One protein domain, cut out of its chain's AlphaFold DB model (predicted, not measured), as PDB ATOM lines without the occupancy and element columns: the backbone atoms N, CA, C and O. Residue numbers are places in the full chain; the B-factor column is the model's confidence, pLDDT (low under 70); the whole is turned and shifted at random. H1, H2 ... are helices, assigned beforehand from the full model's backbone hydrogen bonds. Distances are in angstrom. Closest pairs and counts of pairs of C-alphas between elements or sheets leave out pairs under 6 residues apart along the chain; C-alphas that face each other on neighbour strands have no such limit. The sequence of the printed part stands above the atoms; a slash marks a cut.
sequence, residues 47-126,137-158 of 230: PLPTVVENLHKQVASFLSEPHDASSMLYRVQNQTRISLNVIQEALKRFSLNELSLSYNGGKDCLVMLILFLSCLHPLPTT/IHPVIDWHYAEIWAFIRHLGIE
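AT A GLANCE: This is residues 47 to 126 and 137 to 158 of the 230 residues of the protein "PAPS_reduct domain-containing protein" of Ajellomyces capsulatus (strain NAm1 / WU24) (UniProt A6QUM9). H1 and H2 make a splayed helical hairpin, a V, and H3 packs on both its arms with its last residues, while H4 packs across the first residues of H2 and on the first part of H3. The helices mostly cross one another. The printed part has 102 residues with four named helices, H1 to H4 in that order, and no named strand; the class is all helix. It is compact, with a radius of gyration of the C-alphas of 13.3 A, and elongated, spanning 41 by 25 by 23 A.

HOW THE PARTS SIT: H1, residues 48 to 64, touches H2, residues 72 to 93, at a steep tilt of 45 degrees, opposite ways; H1 touches H2 with residues 62 to 63 alone and H2 touches H1 with residues 77 to 81 alone, and the closest C-alphas are those of Leu 63 and Gln 77, 5.7 A apart. H3, residues 107 to 119, touches H1 through residues 114 to 119, about perpendicular at 82 degrees, closest at the C-alphas of His 56 and Ser 118, 4.1 A. H2 and H3 touch at a steep tilt of 60 degrees, the same way, closest at the C-alphas of Ile 87 and Phe 116, 6.4 A. H4, residues 145 to 154, touches residues 72 to 76 of H2, about perpendicular at 88 degrees, with the C-alphas of Val 76 and Glu 147 closest at 5.5 A. H3 touches H4 through residues 107 to 111, closest at the C-alphas of Asp 108 and Ile 148, 6.9 A. H1 and H4 are only just apart, 8.3 A at the closest. In H1, H2, H3 and H4 every O i to N i+4 pair is within hydrogen-bond range.

IN THESE COORDINATES: H1 begins at C-alpha 48, (-44.133, 11.398, -54.525), and is 24.1 A long. H2 is 31.9 A, H3 18.8 A and H4 14.2 A, ending at C-alpha 154, (-27.596, -0.572, -45.913).

THE WHOLE: The C-alphas farthest apart, of Ser 70 and Thr 126, are 41.0 A apart. Residues 127 to 136 are cut out, with 19.7 A between C-alphas 126 and 137. The link from H2 to H3 is long, 13 residues. Residues 122 to 126 have pLDDT under 70.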
ATOM      1  N   PRO A  47     -41.381  15.146 -56.055       91.88
ATOM      2  CA  PRO A  47     -42.733  14.602 -56.127       91.88
ATOM      3  C   PRO A  47     -42.803  13.145 -55.651       91.88
ATOM      4  O   PRO A  47     -41.899  12.349 -55.913       91.88
ATOM      5  N   LEU A  48     -43.926  12.759 -55.038       89.56
ATOM      6  CA  LEU A  48     -44.133  11.398 -54.525       89.56
ATOM      7  C   LEU A  48     -43.866  10.283 -55.561       89.56
ATOM      8  O   LEU A  48     -43.211   9.310 -55.190       89.56
ATOM      9  N   PRO A  49     -44.280  10.384 -56.843       90.06
ATOM     10  CA  PRO A  49     -43.954   9.359 -57.838       90.06
ATOM     11  C   PRO A  49     -42.447   9.151 -58.026       90.06
ATOM     12  O   PRO A  49     -42.003   8.017 -58.190       90.06
ATOM     13  N   THR A  50     -41.660  10.228 -57.954       91.75
ATOM     14  CA  THR A  50     -40.195  10.174 -58.036       91.75
ATOM     15  C   THR A  50     -39.609   9.479 -56.811       91.75
ATOM     16  O   THR A  50     -38.734   8.631 -56.953       91.75
ATOM     17  N   VAL A  51     -40.120   9.785 -55.612       93.69
ATOM     18  CA  VAL A  51     -39.722   9.091 -54.376       93.69
ATOM     19  C   VAL A  51     -40.035   7.597 -54.474       93.69
ATOM     20  O   VAL A  51     -39.159   6.772 -54.242       93.69
ATOM     21  N   VAL A  52     -41.256   7.243 -54.883       93.00
ATOM     22  CA  VAL A  52     -41.716   5.858 -55.071       93.00
ATOM     23  C   VAL A  52     -40.840   5.096 -56.068       93.00
ATOM     24  O   VAL A  52     -40.400   3.987 -55.774       93.00
ATOM     25  N   GLU A  53     -40.540   5.688 -57.225       90.94
ATOM     26  CA  GLU A  53     -39.669   5.075 -58.232       90.94
ATOM     27  C   GLU A  53     -38.241   4.871 -57.707       90.94
ATOM     28  O   GLU A  53     -37.657   3.802 -57.899       90.94
ATOM     29  N   ASN A  54     -37.681   5.870 -57.022       95.44
ATOM     30  CA  ASN A  54     -36.334   5.785 -56.463       95.44
ATOM     31  C   ASN A  54     -36.244   4.703 -55.382       95.44
ATOM     32  O   ASN A  54     -35.340   3.870 -55.435       95.44
ATOM     33  N   LEU A  55     -37.207   4.663 -54.456       96.12
ATOM     34  CA  LEU A  55     -37.275   3.632 -53.421       96.12
ATOM     35  C   LEU A  55     -37.466   2.241 -54.028       96.12
ATOM     36  O   LEU A  55     -36.795   1.301 -53.614       96.12
ATOM     37  N   HIS A  56     -38.320   2.104 -55.045       94.69
ATOM     38  CA  HIS A  56     -38.485   0.842 -55.761       94.69
ATOM     39  C   HIS A  56     -37.165   0.354 -56.363       94.69
ATOM     40  O   HIS A  56     -36.771  -0.788 -56.136       94.69
ATOM     41  N   LYS A  57     -36.447   1.223 -57.089       96.06
ATOM     42  CA  LYS A  57     -35.139   0.890 -57.674       96.06
ATOM     43  C   LYS A  57     -34.115   0.531 -56.604       96.06
ATOM     44  O   LYS A  57     -33.376  -0.433 -56.778       96.06
ATOM     45  N   GLN A  58     -34.080   1.279 -55.505       97.81
ATOM     46  CA  GLN A  58     -33.137   1.053 -54.416       97.81
ATOM     47  C   GLN A  58     -33.387  -0.290 -53.718       97.81
ATOM     48  O   GLN A  58     -32.459  -1.083 -53.571       97.81
ATOM     49  N   VAL A  59     -34.641  -0.590 -53.364       97.19
ATOM     50  CA  VAL A  59     -35.032  -1.877 -52.766       97.19
ATOM     51  C   VAL A  59     -34.787  -3.028 -53.744       97.19
ATOM     52  O   VAL A  59     -34.243  -4.057 -53.351       97.19
ATOM     53  N   ALA A  60     -35.127  -2.866 -55.026       95.88
ATOM     54  CA  ALA A  60     -34.871  -3.881 -56.048       95.88
ATOM     55  C   ALA A  60     -33.370  -4.151 -56.230       95.88
ATOM     56  O   ALA A  60     -32.964  -5.312 -56.310       95.88
ATOM     57  N   SER A  61     -32.547  -3.096 -56.241       97.88
ATOM     58  CA  SER A  61     -31.088  -3.207 -56.278       97.88
ATOM     59  C   SER A  61     -30.587  -4.003 -55.079       97.88
ATOM     60  O   SER A  61     -29.937  -5.028 -55.278       97.88
ATOM     61  N   PHE A  62     -30.977  -3.613 -53.860       98.25
ATOM     62  CA  PHE A  62     -30.620  -4.326 -52.633       98.25
ATOM     63  C   PHE A  62     -30.991  -5.813 -52.697       98.25
ATOM     64  O   PHE A  62     -30.168  -6.673 -52.399       98.25
ATOM     65  N   LEU A  63     -32.204  -6.144 -53.144       97.81
ATOM     66  CA  LEU A  63     -32.672  -7.530 -53.253       97.81
ATOM     67  C   LEU A  63     -31.939  -8.364 -54.313       97.81
ATOM     68  O   LEU A  63     -32.047  -9.594 -54.282       97.81
ATOM     69  N   SER A  64     -31.252  -7.719 -55.256       97.25
ATOM     70  CA  SER A  64     -30.471  -8.373 -56.311       97.25
ATOM     71  C   SER A  64     -29.004  -8.595 -55.936       97.25
ATOM     72  O   SER A  64     -28.309  -9.352 -56.615       97.25
ATOM     73  N   GLU A  65     -28.530  -7.963 -54.861       97.75
ATOM     74  CA  GLU A  65     -27.154  -8.116 -54.396       97.75
ATOM     75  C   GLU A  65     -26.877  -9.557 -53.931       97.75
ATOM     76  O   GLU A  65     -27.692 -10.140 -53.203       97.75
ATOM     77  N   PRO A  66     -25.727 -10.145 -54.300       97.56
ATOM     78  CA  PRO A  66     -25.330 -11.451 -53.800       97.56
ATOM     79  C   PRO A  66     -24.807 -11.336 -52.366       97.56
ATOM     80  O   PRO A  66     -23.861 -10.598 -52.099       97.56
ATOM     81  N   HIS A  67     -25.375 -12.130 -51.461       97.00
ATOM     82  CA  HIS A  67     -24.943 -12.221 -50.067       97.00
ATOM     83  C   HIS A  67     -24.820 -13.680 -49.637       97.00
ATOM     84  O   HIS A  67     -25.556 -14.545 -50.114       97.00
ATOM     85  N   ASP A  68     -23.885 -13.955 -48.728       97.44
ATOM     86  CA  ASP A  68     -23.744 -15.285 -48.140       97.44
ATOM     87  C   ASP A  68     -24.989 -15.650 -47.318       97.44
ATOM     88  O   ASP A  68     -25.539 -14.801 -46.611       97.44
ATOM     89  N   ALA A  69     -25.412 -16.915 -47.369       96.06
ATOM     90  CA  ALA A  69     -26.637 -17.379 -46.714       96.06
ATOM     91  C   ALA A  69     -26.619 -17.231 -45.180       96.06
ATOM     92  O   ALA A  69     -27.679 -17.187 -44.557       96.06
ATOM     93  N   SER A  70     -25.435 -17.146 -44.565       96.31
ATOM     94  CA  SER A  70     -25.271 -16.902 -43.128       96.31
ATOM     95  C   SER A  70     -25.245 -15.418 -42.751       96.31
ATOM     96  O   SER A  70     -25.289 -15.081 -41.567       96.31
ATOM     97  N   SER A  71     -25.183 -14.516 -43.734       97.56
ATOM     98  CA  SER A  71     -25.058 -13.081 -43.485       97.56
ATOM     99  C   SER A  71     -26.364 -12.440 -43.005       97.56
ATOM    100  O   SER A  71     -27.469 -12.855 -43.364       97.56
ATOM    101  N   MET A  72     -26.228 -11.353 -42.238       97.44
ATOM    102  CA  MET A  72     -27.364 -10.519 -41.832       97.44
ATOM    103  C   MET A  72     -28.118  -9.968 -43.048       97.44
ATOM    104  O   MET A  72     -29.342 -10.018 -43.086       97.44
ATOM    105  N   LEU A  73     -27.406  -9.501 -44.079       98.00
ATOM    106  CA  LEU A  73     -28.038  -8.918 -45.263       98.00
ATOM    107  C   LEU A  73     -28.852  -9.947 -46.054       98.00
ATOM    108  O   LEU A  73     -29.945  -9.618 -46.505       98.00
ATOM    109  N   TYR A  74     -28.409 -11.205 -46.142       97.94
ATOM    110  CA  TYR A  74     -29.220 -12.270 -46.742       97.94
ATOM    111  C   TYR A  74     -30.533 -12.500 -45.975       97.94
ATOM    112  O   TYR A  74     -31.600 -12.632 -46.582       97.94
ATOM    113  N   ARG A  75     -30.489 -12.494 -44.635       97.69
ATOM    114  CA  ARG A  75     -31.700 -12.576 -43.800       97.69
ATOM    115  C   ARG A  75     -32.628 -11.384 -44.031       97.69
ATOM    116  O   ARG A  75     -33.810 -11.585 -44.299       97.69
ATOM    117  N   VAL A  76     -32.081 -10.170 -44.028       98.25
ATOM    118  CA  VAL A  76     -32.826  -8.931 -44.298       98.25
ATOM    119  C   VAL A  76     -33.463  -8.960 -45.687       98.25
ATOM    120  O   VAL A  76     -34.623  -8.577 -45.832       98.25
ATOM    121  N   GLN A  77     -32.769  -9.463 -46.714       98.38
ATOM    122  CA  GLN A  77     -33.352  -9.637 -48.046       98.38
ATOM    123  C   GLN A  77     -34.556 -10.593 -48.018       98.38
ATOM    124  O   GLN A  77     -35.563 -10.331 -48.675       98.38
ATOM    125  N   ASN A  78     -34.486 -11.693 -47.262       98.00
ATOM    126  CA  ASN A  78     -35.608 -12.628 -47.138       98.00
ATOM    127  C   ASN A  78     -36.807 -11.990 -46.430       98.00
ATOM    128  O   ASN A  78     -37.917 -12.058 -46.959       98.00
ATOM    129  N   GLN A  79     -36.573 -11.298 -45.312       98.00
ATOM    130  CA  GLN A  79     -37.625 -10.572 -44.595       98.00
ATOM    131  C   GLN A  79     -38.239  -9.465 -45.453       98.00
ATOM    132  O   GLN A  79     -39.459  -9.349 -45.535       98.00
ATOM    133  N   THR A  80     -37.414  -8.742 -46.212       97.94
ATOM    134  CA  THR A  80     -37.866  -7.755 -47.200       97.94
ATOM    135  C   THR A  80     -38.802  -8.387 -48.228       97.94
ATOM    136  O   THR A  80     -39.896  -7.873 -48.446       97.94
ATOM    137  N   ARG A  81     -38.447  -9.534 -48.827       97.56
ATOM    138  CA  ARG A  81     -39.322 -10.225 -49.796       97.56
ATOM    139  C   ARG A  81     -40.655 -10.648 -49.172       97.56
ATOM    140  O   ARG A  81     -41.694 -10.493 -49.813       97.56
ATOM    141  N   ILE A  82     -40.644 -11.153 -47.939       96.88
ATOM    142  CA  ILE A  82     -41.865 -11.537 -47.212       96.88
ATOM    143  C   ILE A  82     -42.760 -10.310 -46.985       96.88
ATOM    144  O   ILE A  82     -43.937 -10.340 -47.348       96.88
ATOM    145  N   SER A  83     -42.203  -9.211 -46.480       97.69
ATOM    146  CA  SER A  83     -42.938  -7.962 -46.258       97.69
ATOM    147  C   SER A  83     -43.517  -7.381 -47.546       97.69
ATOM    148  O   SER A  83     -44.684  -6.988 -47.567       97.69
ATOM    149  N   LEU A  84     -42.741  -7.367 -48.637       94.62
ATOM    150  CA  LEU A  84     -43.215  -6.910 -49.946       94.62
ATOM    151  C   LEU A  84     -44.389  -7.765 -50.439       94.62
ATOM    152  O   LEU A  84     -45.370  -7.209 -50.918       94.62
ATOM    153  N   ASN A  85     -44.347  -9.090 -50.254       93.06
ATOM    154  CA  ASN A  85     -45.473  -9.962 -50.604       93.06
ATOM    155  C   ASN A  85     -46.738  -9.625 -49.796       93.06
ATOM    156  O   ASN A  85     -47.827  -9.572 -50.365       93.06
ATOM    157  N   VAL A  86     -46.608  -9.359 -48.489       94.50
ATOM    158  CA  VAL A  86     -47.740  -8.947 -47.634       94.50
ATOM    159  C   VAL A  86     -48.341  -7.625 -48.118       94.50
ATOM    160  O   VAL A  86     -49.561  -7.502 -48.223       94.50
ATOM    161  N   ILE A  87     -47.498  -6.644 -48.448       93.44
ATOM    162  CA  ILE A  87     -47.935  -5.333 -48.946       93.44
ATOM    163  C   ILE A  87     -48.601  -5.462 -50.316       93.44
ATOM    164  O   ILE A  87     -49.673  -4.906 -50.537       93.44
ATOM    165  N   GLN A  88     -48.005  -6.218 -51.236       90.31
ATOM    166  CA  GLN A  88     -48.581  -6.460 -52.557       90.31
ATOM    167  C   GLN A  88     -49.934  -7.164 -52.459       90.31
ATOM    168  O   GLN A  88     -50.848  -6.837 -53.209       90.31
ATOM    169  N   GLU A  89     -50.094  -8.105 -51.528       90.00
ATOM    170  CA  GLU A  89     -51.383  -8.749 -51.283       90.00
ATOM    171  C   GLU A  89     -52.417  -7.773 -50.703       90.00
ATOM    172  O   GLU A  89     -53.584  -7.820 -51.086       90.00
ATOM    173  N   ALA A  90     -51.999  -6.846 -49.838       90.69
ATOM    174  CA  ALA A  90     -52.861  -5.768 -49.363       90.69
ATOM    175  C   ALA A  90     -53.334  -4.874 -50.517       90.69
ATOM    176  O   ALA A  90     -54.531  -4.639 -50.657       90.69
ATOM    177  N   LEU A  91     -52.414  -4.440 -51.382       88.88
ATOM    178  CA  LEU A  91     -52.706  -3.575 -52.532       88.88
ATOM    179  C   LEU A  91     -53.581  -4.253 -53.601       88.88
ATOM    180  O   LEU A  91     -54.233  -3.564 -54.376       88.88
ATOM    181  N   LYS A  92     -53.626  -5.592 -53.646       87.00
ATOM    182  CA  LYS A  92     -54.578  -6.342 -54.489       87.00
ATOM    183  C   LYS A  92     -55.985  -6.404 -53.899       87.00
ATOM    184  O   LYS A  92     -56.939  -6.636 -54.631       87.00
ATOM    185  N   ARG A  93     -56.113  -6.296 -52.575       86.50
ATOM    186  CA  ARG A  93     -57.386  -6.458 -51.854       86.50
ATOM    187  C   ARG A  93     -58.061  -5.130 -51.540       86.50
ATOM    188  O   ARG A  93     -59.284  -5.100 -51.456       86.50
ATOM    189  N   PHE A  94     -57.278  -4.072 -51.359       86.12
ATOM    190  CA  PHE A  94     -57.744  -2.741 -50.981       86.12
ATOM    191  C   PHE A  94     -57.228  -1.714 -51.970       86.12
ATOM    192  O   PHE A  94     -56.048  -1.718 -52.328       86.12
ATOM    193  N   SER A  95     -58.101  -0.796 -52.363       85.75
ATOM    194  CA  SER A  95     -57.680   0.400 -53.075       85.75
ATOM    195  C   SER A  95     -56.808   1.271 -52.168       85.75
ATOM    196  O   SER A  95     -56.905   1.234 -50.940       85.75
ATOM    197  N   LEU A  96     -55.964   2.111 -52.768       84.94
ATOM    198  CA  LEU A  96     -55.056   2.969 -52.002       84.94
ATOM    199  C   LEU A  96     -55.799   3.918 -51.040       84.94
ATOM    200  O   LEU A  96     -55.286   4.212 -49.967       84.94
ATOM    201  N   ASN A  97     -57.020   4.344 -51.387       85.88
ATOM    202  CA  ASN A  97     -57.849   5.229 -50.556       85.88
ATOM    203  C   ASN A  97     -58.458   4.528 -49.328       85.88
ATOM    204  O   ASN A  97     -58.949   5.196 -48.421       85.88
ATOM    205  N   GLU A  98     -58.450   3.196 -49.304       87.56
ATOM    206  CA  GLU A  98     -58.920   2.378 -48.178       87.56
ATOM    207  C   GLU A  98     -57.778   2.005 -47.225       87.56
ATOM    208  O   GLU A  98     -58.008   1.416 -46.167       87.56
ATOM    209  N   LEU A  99     -56.540   2.350 -47.587       89.19
ATOM    210  CA  LEU A  99     -55.347   2.080 -46.804       89.19
ATOM    211  C   LEU A  99     -54.901   3.336 -46.060       89.19
ATOM    212  O   LEU A  99     -54.854   4.438 -46.598       89.19
ATOM    213  N   SER A 100     -54.525   3.145 -44.801       91.75
ATOM    214  CA  SER A 100     -53.894   4.170 -43.978       91.75
ATOM    215  C   SER A 100     -52.649   3.585 -43.324       91.75
ATOM    216  O   SER A 100     -52.646   2.426 -42.905       91.75
ATOM    217  N   LEU A 101     -51.589   4.387 -43.247       92.44
ATOM    218  CA  LEU A 101     -50.345   4.031 -42.576       92.44
ATOM    219  C   LEU A 101     -50.263   4.765 -41.241       92.44
ATOM    220  O   LEU A 101     -50.321   5.992 -41.190       92.44
ATOM    221  N   SER A 102     -50.078   4.012 -40.159       93.38
ATOM    222  CA  SER A 102     -49.726   4.587 -38.861       93.38
ATOM    223  C   SER A 102     -48.224   4.861 -38.831       93.38
ATOM    224  O   SER A 102     -47.425   3.924 -38.831       93.38
ATOM    225  N   TYR A 103     -47.842   6.137 -38.831       94.69
ATOM    226  CA  TYR A 103     -46.450   6.577 -38.822       94.69
ATOM    227  C   TYR A 103     -46.198   7.486 -37.620       94.69
ATOM    228  O   TYR A 103     -46.812   8.544 -37.495       94.69
ATOM    229  N   ASN A 104     -45.302   7.064 -36.726       92.12
ATOM    230  CA  ASN A 104     -44.955   7.791 -35.500       92.12
ATOM    231  C   ASN A 104     -43.526   8.366 -35.515       92.12
ATOM    232  O   ASN A 104     -43.077   8.887 -34.499       92.12
ATOM    233  N   GLY A 105     -42.806   8.257 -36.639       91.50
ATOM    234  CA  GLY A 105     -41.415   8.710 -36.765       91.50
ATOM    235  C   GLY A 105     -40.360   7.736 -36.225       91.50
ATOM    236  O   GLY A 105     -39.169   8.034 -36.291       91.50
ATOM    237  N   GLY A 106     -40.765   6.574 -35.700       95.12
ATOM    238  CA  GLY A 106     -39.848   5.536 -35.232       95.12
ATOM    239  C   GLY A 106     -39.279   4.662 -36.357       95.12
ATOM    240  O   GLY A 106     -39.822   4.606 -37.463       95.12
ATOM    241  N   LYS A 107     -38.211   3.919 -36.044       96.69
ATOM    242  CA  LYS A 107     -37.491   3.030 -36.977       96.69
ATOM    243  C   LYS A 107     -38.390   1.991 -37.670       96.69
ATOM    244  O   LYS A 107     -38.287   1.794 -38.876       96.69
ATOM    245  N   ASP A 108     -39.328   1.386 -36.942       96.12
ATOM    246  CA  ASP A 108     -40.129   0.261 -37.447       96.12
ATOM    247  C   ASP A 108     -41.173   0.728 -38.473       96.12
ATOM    248  O   ASP A 108     -41.307   0.177 -39.569       96.12
ATOM    249  N   CYS A 109     -41.881   1.816 -38.152       96.31
ATOM    250  CA  CYS A 109     -42.849   2.411 -39.071       96.31
ATOM    251  C   CYS A 109     -42.172   3.075 -40.281       96.31
ATOM    252  O   CYS A 109     -42.781   3.146 -41.347       96.31
ATOM    253  N   LEU A 110     -40.912   3.507 -40.142       97.25
ATOM    254  CA  LEU A 110     -40.095   4.001 -41.247       97.25
ATOM    255  C   LEU A 110     -39.777   2.885 -42.245       97.25
ATOM    256  O   LEU A 110     -40.040   3.065 -43.432       97.25
ATOM    257  N   VAL A 111     -39.306   1.717 -41.789       97.69
ATOM    258  CA  VAL A 111     -39.099   0.557 -42.680       97.69
ATOM    259  C   VAL A 111     -40.407   0.169 -43.371       97.69
ATOM    260  O   VAL A 111     -40.433   0.005 -44.591       97.69
ATOM    261  N   MET A 112     -41.519   0.104 -42.630       96.25
ATOM    262  CA  MET A 112     -42.833  -0.191 -43.208       96.25
ATOM    263  C   MET A 112     -43.240   0.822 -44.293       96.25
ATOM    264  O   MET A 112     -43.717   0.411 -45.349       96.25
ATOM    265  N   LEU A 113     -43.039   2.125 -44.059       96.81
ATOM    266  CA  LEU A 113     -43.337   3.182 -45.031       96.81
ATOM    267  C   LEU A 113     -42.496   3.026 -46.303       96.81
ATOM    268  O   LEU A 113     -43.038   3.090 -47.403       96.81
ATOM    269  N   ILE A 114     -41.193   2.783 -46.161       97.00
ATOM    270  CA  ILE A 114     -40.268   2.617 -47.289       97.00
ATOM    271  C   ILE A 114     -40.673   1.419 -48.150       97.00
ATOM    272  O   ILE A 114     -40.792   1.544 -49.371       97.00
ATOM    273  N   LEU A 115     -40.953   0.275 -47.518       96.62
ATOM    274  CA  LEU A 115     -41.414  -0.922 -48.221       96.62
ATOM    275  C   LEU A 115     -42.765  -0.682 -48.899       96.62
ATOM    276  O   LEU A 115     -42.926  -1.040 -50.067       96.62
ATOM    277  N   PHE A 116     -43.706  -0.023 -48.216       95.69
ATOM    278  CA  PHE A 116     -45.010   0.312 -48.784       95.69
ATOM    279  C   PHE A 116     -44.875   1.179 -50.034       95.69
ATOM    280  O   PHE A 116     -45.391   0.812 -51.089       95.69
ATOM    281  N   LEU A 117     -44.124   2.281 -49.945       94.06
ATOM    282  CA  LEU A 117     -43.873   3.178 -51.073       94.06
ATOM    283  C   LEU A 117     -43.163   2.458 -52.226       94.06
ATOM    284  O   LEU A 117     -43.518   2.683 -53.377       94.06
ATOM    285  N   SER A 118     -42.228   1.544 -51.946       93.31
ATOM    286  CA  SER A 118     -41.542   0.766 -52.989       93.31
ATOM    287  C   SER A 118     -42.483  -0.163 -53.778       93.31
ATOM    288  O   SER A 118     -42.256  -0.418 -54.964       93.31
ATOM    289  N   CYS A 119     -43.568  -0.642 -53.155       90.62
ATOM    290  CA  CYS A 119     -44.603  -1.445 -53.815       90.62
ATOM    291  C   CYS A 119     -45.586  -0.614 -54.641       90.62
ATOM    292  O   CYS A 119     -46.333  -1.183 -55.435       90.62
ATOM    293  N   LEU A 120     -45.594   0.709 -54.477       88.31
ATOM    294  CA  LEU A 120     -46.438   1.596 -55.265       88.31
ATOM    295  C   LEU A 120     -45.860   1.877 -56.660       88.31
ATOM    296  O   LEU A 120     -46.393   2.736 -57.343       88.31
ATOM    297  N   HIS A 121     -44.776   1.232 -57.100       84.44
ATOM    298  CA  HIS A 121     -44.222   1.439 -58.441       84.44
ATOM    299  C   HIS A 121     -44.563   0.283 -59.408       84.44
ATOM    300  O   HIS A 121     -44.274  -0.871 -59.081       84.44
ATOM    301  N   PRO A 122     -45.075   0.569 -60.626       66.19
ATOM    302  CA  PRO A 122     -45.691   1.837 -61.024       66.19
ATOM    303  C   PRO A 122     -47.008   2.053 -60.260       66.19
ATOM    304  O   PRO A 122     -47.693   1.085 -59.938       66.19
ATOM    305  N   LEU A 123     -47.356   3.315 -59.972       62.50
ATOM    306  CA  LEU A 123     -48.540   3.664 -59.170       62.50
ATOM    307  C   LEU A 123     -49.789   3.008 -59.775       62.50
ATOM    308  O   LEU A 123     -50.111   3.306 -60.929       62.50
ATOM    309  N   PRO A 124     -50.470   2.096 -59.050       62.56
ATOM    310  CA  PRO A 124     -51.603   1.377 -59.609       62.56
ATOM    311  C   PRO A 124     -52.780   2.322 -59.867       62.56
ATOM    312  O   PRO A 124     -53.018   3.280 -59.129       62.56
ATOM    313  N   THR A 125     -53.544   2.027 -60.918       47.94
ATOM    314  CA  THR A 125     -54.837   2.660 -61.188       47.94
ATOM    315  C   THR A 125     -55.893   2.121 -60.228       47.94
ATOM    316  O   THR A 125     -55.950   0.925 -59.963       47.94
ATOM    317  N   THR A 126     -56.729   3.013 -59.702       51.88
ATOM    318  CA  THR A 126     -57.760   2.718 -58.700       51.88
ATOM    319  C   THR A 126     -58.812   1.738 -59.228       51.88
ATOM    320  O   THR A 126     -59.585   2.099 -60.116       51.88
ATOM    321  N   ILE A 137     -52.661  -4.675 -40.985       86.12
ATOM    322  CA  ILE A 137     -51.641  -5.320 -41.812       86.12
ATOM    323  C   ILE A 137     -50.290  -4.959 -41.198       86.12
ATOM    324  O   ILE A 137     -50.006  -3.777 -41.023       86.12
ATOM    325  N   HIS A 138     -49.477  -5.959 -40.850       82.69
ATOM    326  CA  HIS A 138     -48.175  -5.762 -40.202       82.69
ATOM    327  C   HIS A 138     -47.064  -6.407 -41.047       82.69
ATOM    328  O   HIS A 138     -46.659  -7.532 -40.760       82.69
ATOM    329  N   PRO A 139     -46.577  -5.740 -42.111       84.25
ATOM    330  CA  PRO A 139     -45.608  -6.334 -43.032       84.25
ATOM    331  C   PRO A 139     -44.261  -6.669 -42.391       84.25
ATOM    332  O   PRO A 139     -43.569  -7.549 -42.885       84.25
ATOM    333  N   VAL A 140     -43.888  -5.972 -41.316       88.19
ATOM    334  CA  VAL A 140     -42.578  -6.086 -40.649       88.19
ATOM    335  C   VAL A 140     -42.648  -6.820 -39.303       88.19
ATOM    336  O   VAL A 140     -41.756  -6.677 -38.481       88.19
ATOM    337  N   ILE A 141     -43.716  -7.584 -39.050       90.62
ATOM    338  CA  ILE A 141     -43.968  -8.197 -37.732       90.62
ATOM    339  C   ILE A 141     -42.894  -9.197 -37.287       90.62
ATOM    340  O   ILE A 141     -42.616  -9.282 -36.097       90.62
ATOM    341  N   ASP A 142     -42.288  -9.918 -38.229       93.62
ATOM    342  CA  ASP A 142     -41.285 -10.950 -37.939       93.62
ATOM    343  C   ASP A 142     -39.842 -10.422 -38.019       93.62
ATOM    344  O   ASP A 142     -38.892 -11.201 -37.954       93.62
ATOM    345  N   TRP A 143     -39.653  -9.114 -38.222       97.19
ATOM    346  CA  TRP A 143     -38.321  -8.519 -38.300       97.19
ATOM    347  C   TRP A 143     -37.693  -8.404 -36.917       97.19
ATOM    348  O   TRP A 143     -38.317  -7.901 -35.984       97.19
ATOM    349  N   HIS A 144     -36.427  -8.789 -36.824       96.62
ATOM    350  CA  HIS A 144     -35.609  -8.553 -35.643       96.62
ATOM    351  C   HIS A 144     -35.035  -7.131 -35.628       96.62
ATOM    352  O   HIS A 144     -34.777  -6.524 -36.671       96.62
ATOM    353  N   TYR A 145     -34.729  -6.625 -34.438       96.94
ATOM    354  CA  TYR A 145     -34.128  -5.319 -34.185       96.94
ATOM    355  C   TYR A 145     -32.891  -5.068 -35.056       96.94
ATOM    356  O   TYR A 145     -32.781  -4.042 -35.734       96.94
ATOM    357  N   ALA A 146     -31.971  -6.034 -35.090       96.94
ATOM    358  CA  ALA A 146     -30.759  -5.941 -35.897       96.94
ATOM    359  C   ALA A 146     -31.060  -5.934 -37.409       96.94
ATOM    360  O   ALA A 146     -30.340  -5.293 -38.174       96.94
ATOM    361  N   GLU A 147     -32.130  -6.603 -37.852       97.94
ATOM    362  CA  GLU A 147     -32.550  -6.626 -39.260       97.94
ATOM    363  C   GLU A 147     -33.134  -5.273 -39.690       97.94
ATOM    364  O   GLU A 147     -32.815  -4.791 -40.779       97.94
ATOM    365  N   ILE A 148     -33.917  -4.623 -38.818       97.94
ATOM    366  CA  ILE A 148     -34.436  -3.261 -39.034       97.94
ATOM    367  C   ILE A 148     -33.278  -2.288 -39.270       97.94
ATOM    368  O   ILE A 148     -33.262  -1.562 -40.268       97.94
ATOM    369  N   TRP A 149     -32.271  -2.306 -38.395       98.38
ATOM    370  CA  TRP A 149     -31.113  -1.427 -38.535       98.38
ATOM    371  C   TRP A 149     -30.236  -1.777 -39.725       98.38
ATOM    372  O   TRP A 149     -29.810  -0.870 -40.439       98.38
ATOM    373  N   ALA A 150     -29.993  -3.063 -39.980       98.00
ATOM    374  CA  ALA A 150     -29.233  -3.491 -41.145       98.00
ATOM    375  C   ALA A 150     -29.883  -2.996 -42.446       98.00
ATOM    376  O   ALA A 150     -29.175  -2.487 -43.309       98.00
ATOM    377  N   PHE A 151     -31.214  -3.045 -42.562       98.50
ATOM    378  CA  PHE A 151     -31.930  -2.490 -43.713       98.50
ATOM    379  C   PHE A 151     -31.787  -0.969 -43.822       98.50
ATOM    380  O   PHE A 151     -31.355  -0.471 -44.862       98.50
ATOM    381  N   ILE A 152     -32.093  -0.228 -42.748       98.06
ATOM    382  CA  ILE A 152     -32.003   1.244 -42.721       98.06
ATOM    383  C   ILE A 152     -30.597   1.707 -43.116       98.06
ATOM    384  O   ILE A 152     -30.436   2.579 -43.970       98.06
ATOM    385  N   ARG A 153     -29.571   1.098 -42.514       98.00
ATOM    386  CA  ARG A 153     -28.168   1.473 -42.706       98.00
ATOM    387  C   ARG A 153     -27.642   1.061 -44.075       98.00
ATOM    388  O   ARG A 153     -26.911   1.842 -44.675       98.00
ATOM    389  N   HIS A 154     -28.020  -0.115 -44.583       97.81
ATOM    390  CA  HIS A 154     -27.596  -0.572 -45.913       97.81
ATOM    391  C   HIS A 154     -28.153   0.318 -47.022       97.81
ATOM    392  O   HIS A 154     -27.436   0.668 -47.954       97.81
ATOM    393  N   LEU A 155     -29.415   0.740 -46.901       97.38
ATOM    394  CA  LEU A 155     -30.051   1.630 -47.873       97.38
ATOM    395  C   LEU A 155     -29.689   3.112 -47.654       97.38
ATOM    396  O   LEU A 155     -30.095   3.955 -48.450       97.38
ATOM    397  N   GLY A 156     -28.935   3.454 -46.605       96.94
ATOM    398  CA  GLY A 156     -28.577   4.844 -46.299       96.94
ATOM    399  C   GLY A 156     -29.797   5.729 -46.026       96.94
ATOM    400  O   GLY A 156     -29.815   6.890 -46.424       96.94
ATOM    401  N   ILE A 157     -30.835   5.164 -45.405       96.31
ATOM    402  CA  ILE A 157     -32.088   5.863 -45.109       96.31
ATOM    403  C   ILE A 157     -31.860   6.794 -43.919       96.31
ATOM    404  O   ILE A 157     -31.323   6.370 -42.897       96.31
ATOM    405  N   GLU A 158     -32.299   8.047 -44.031       96.44
ATOM    406  CA  GLU A 158     -32.300   8.977 -42.903       96.44
ATOM    407  C   GLU A 158     -33.296   8.533 -41.826       96.44
ATOM    408  O   GLU A 158     -34.423   8.127 -42.114       96.44
TER     409      GLU A 158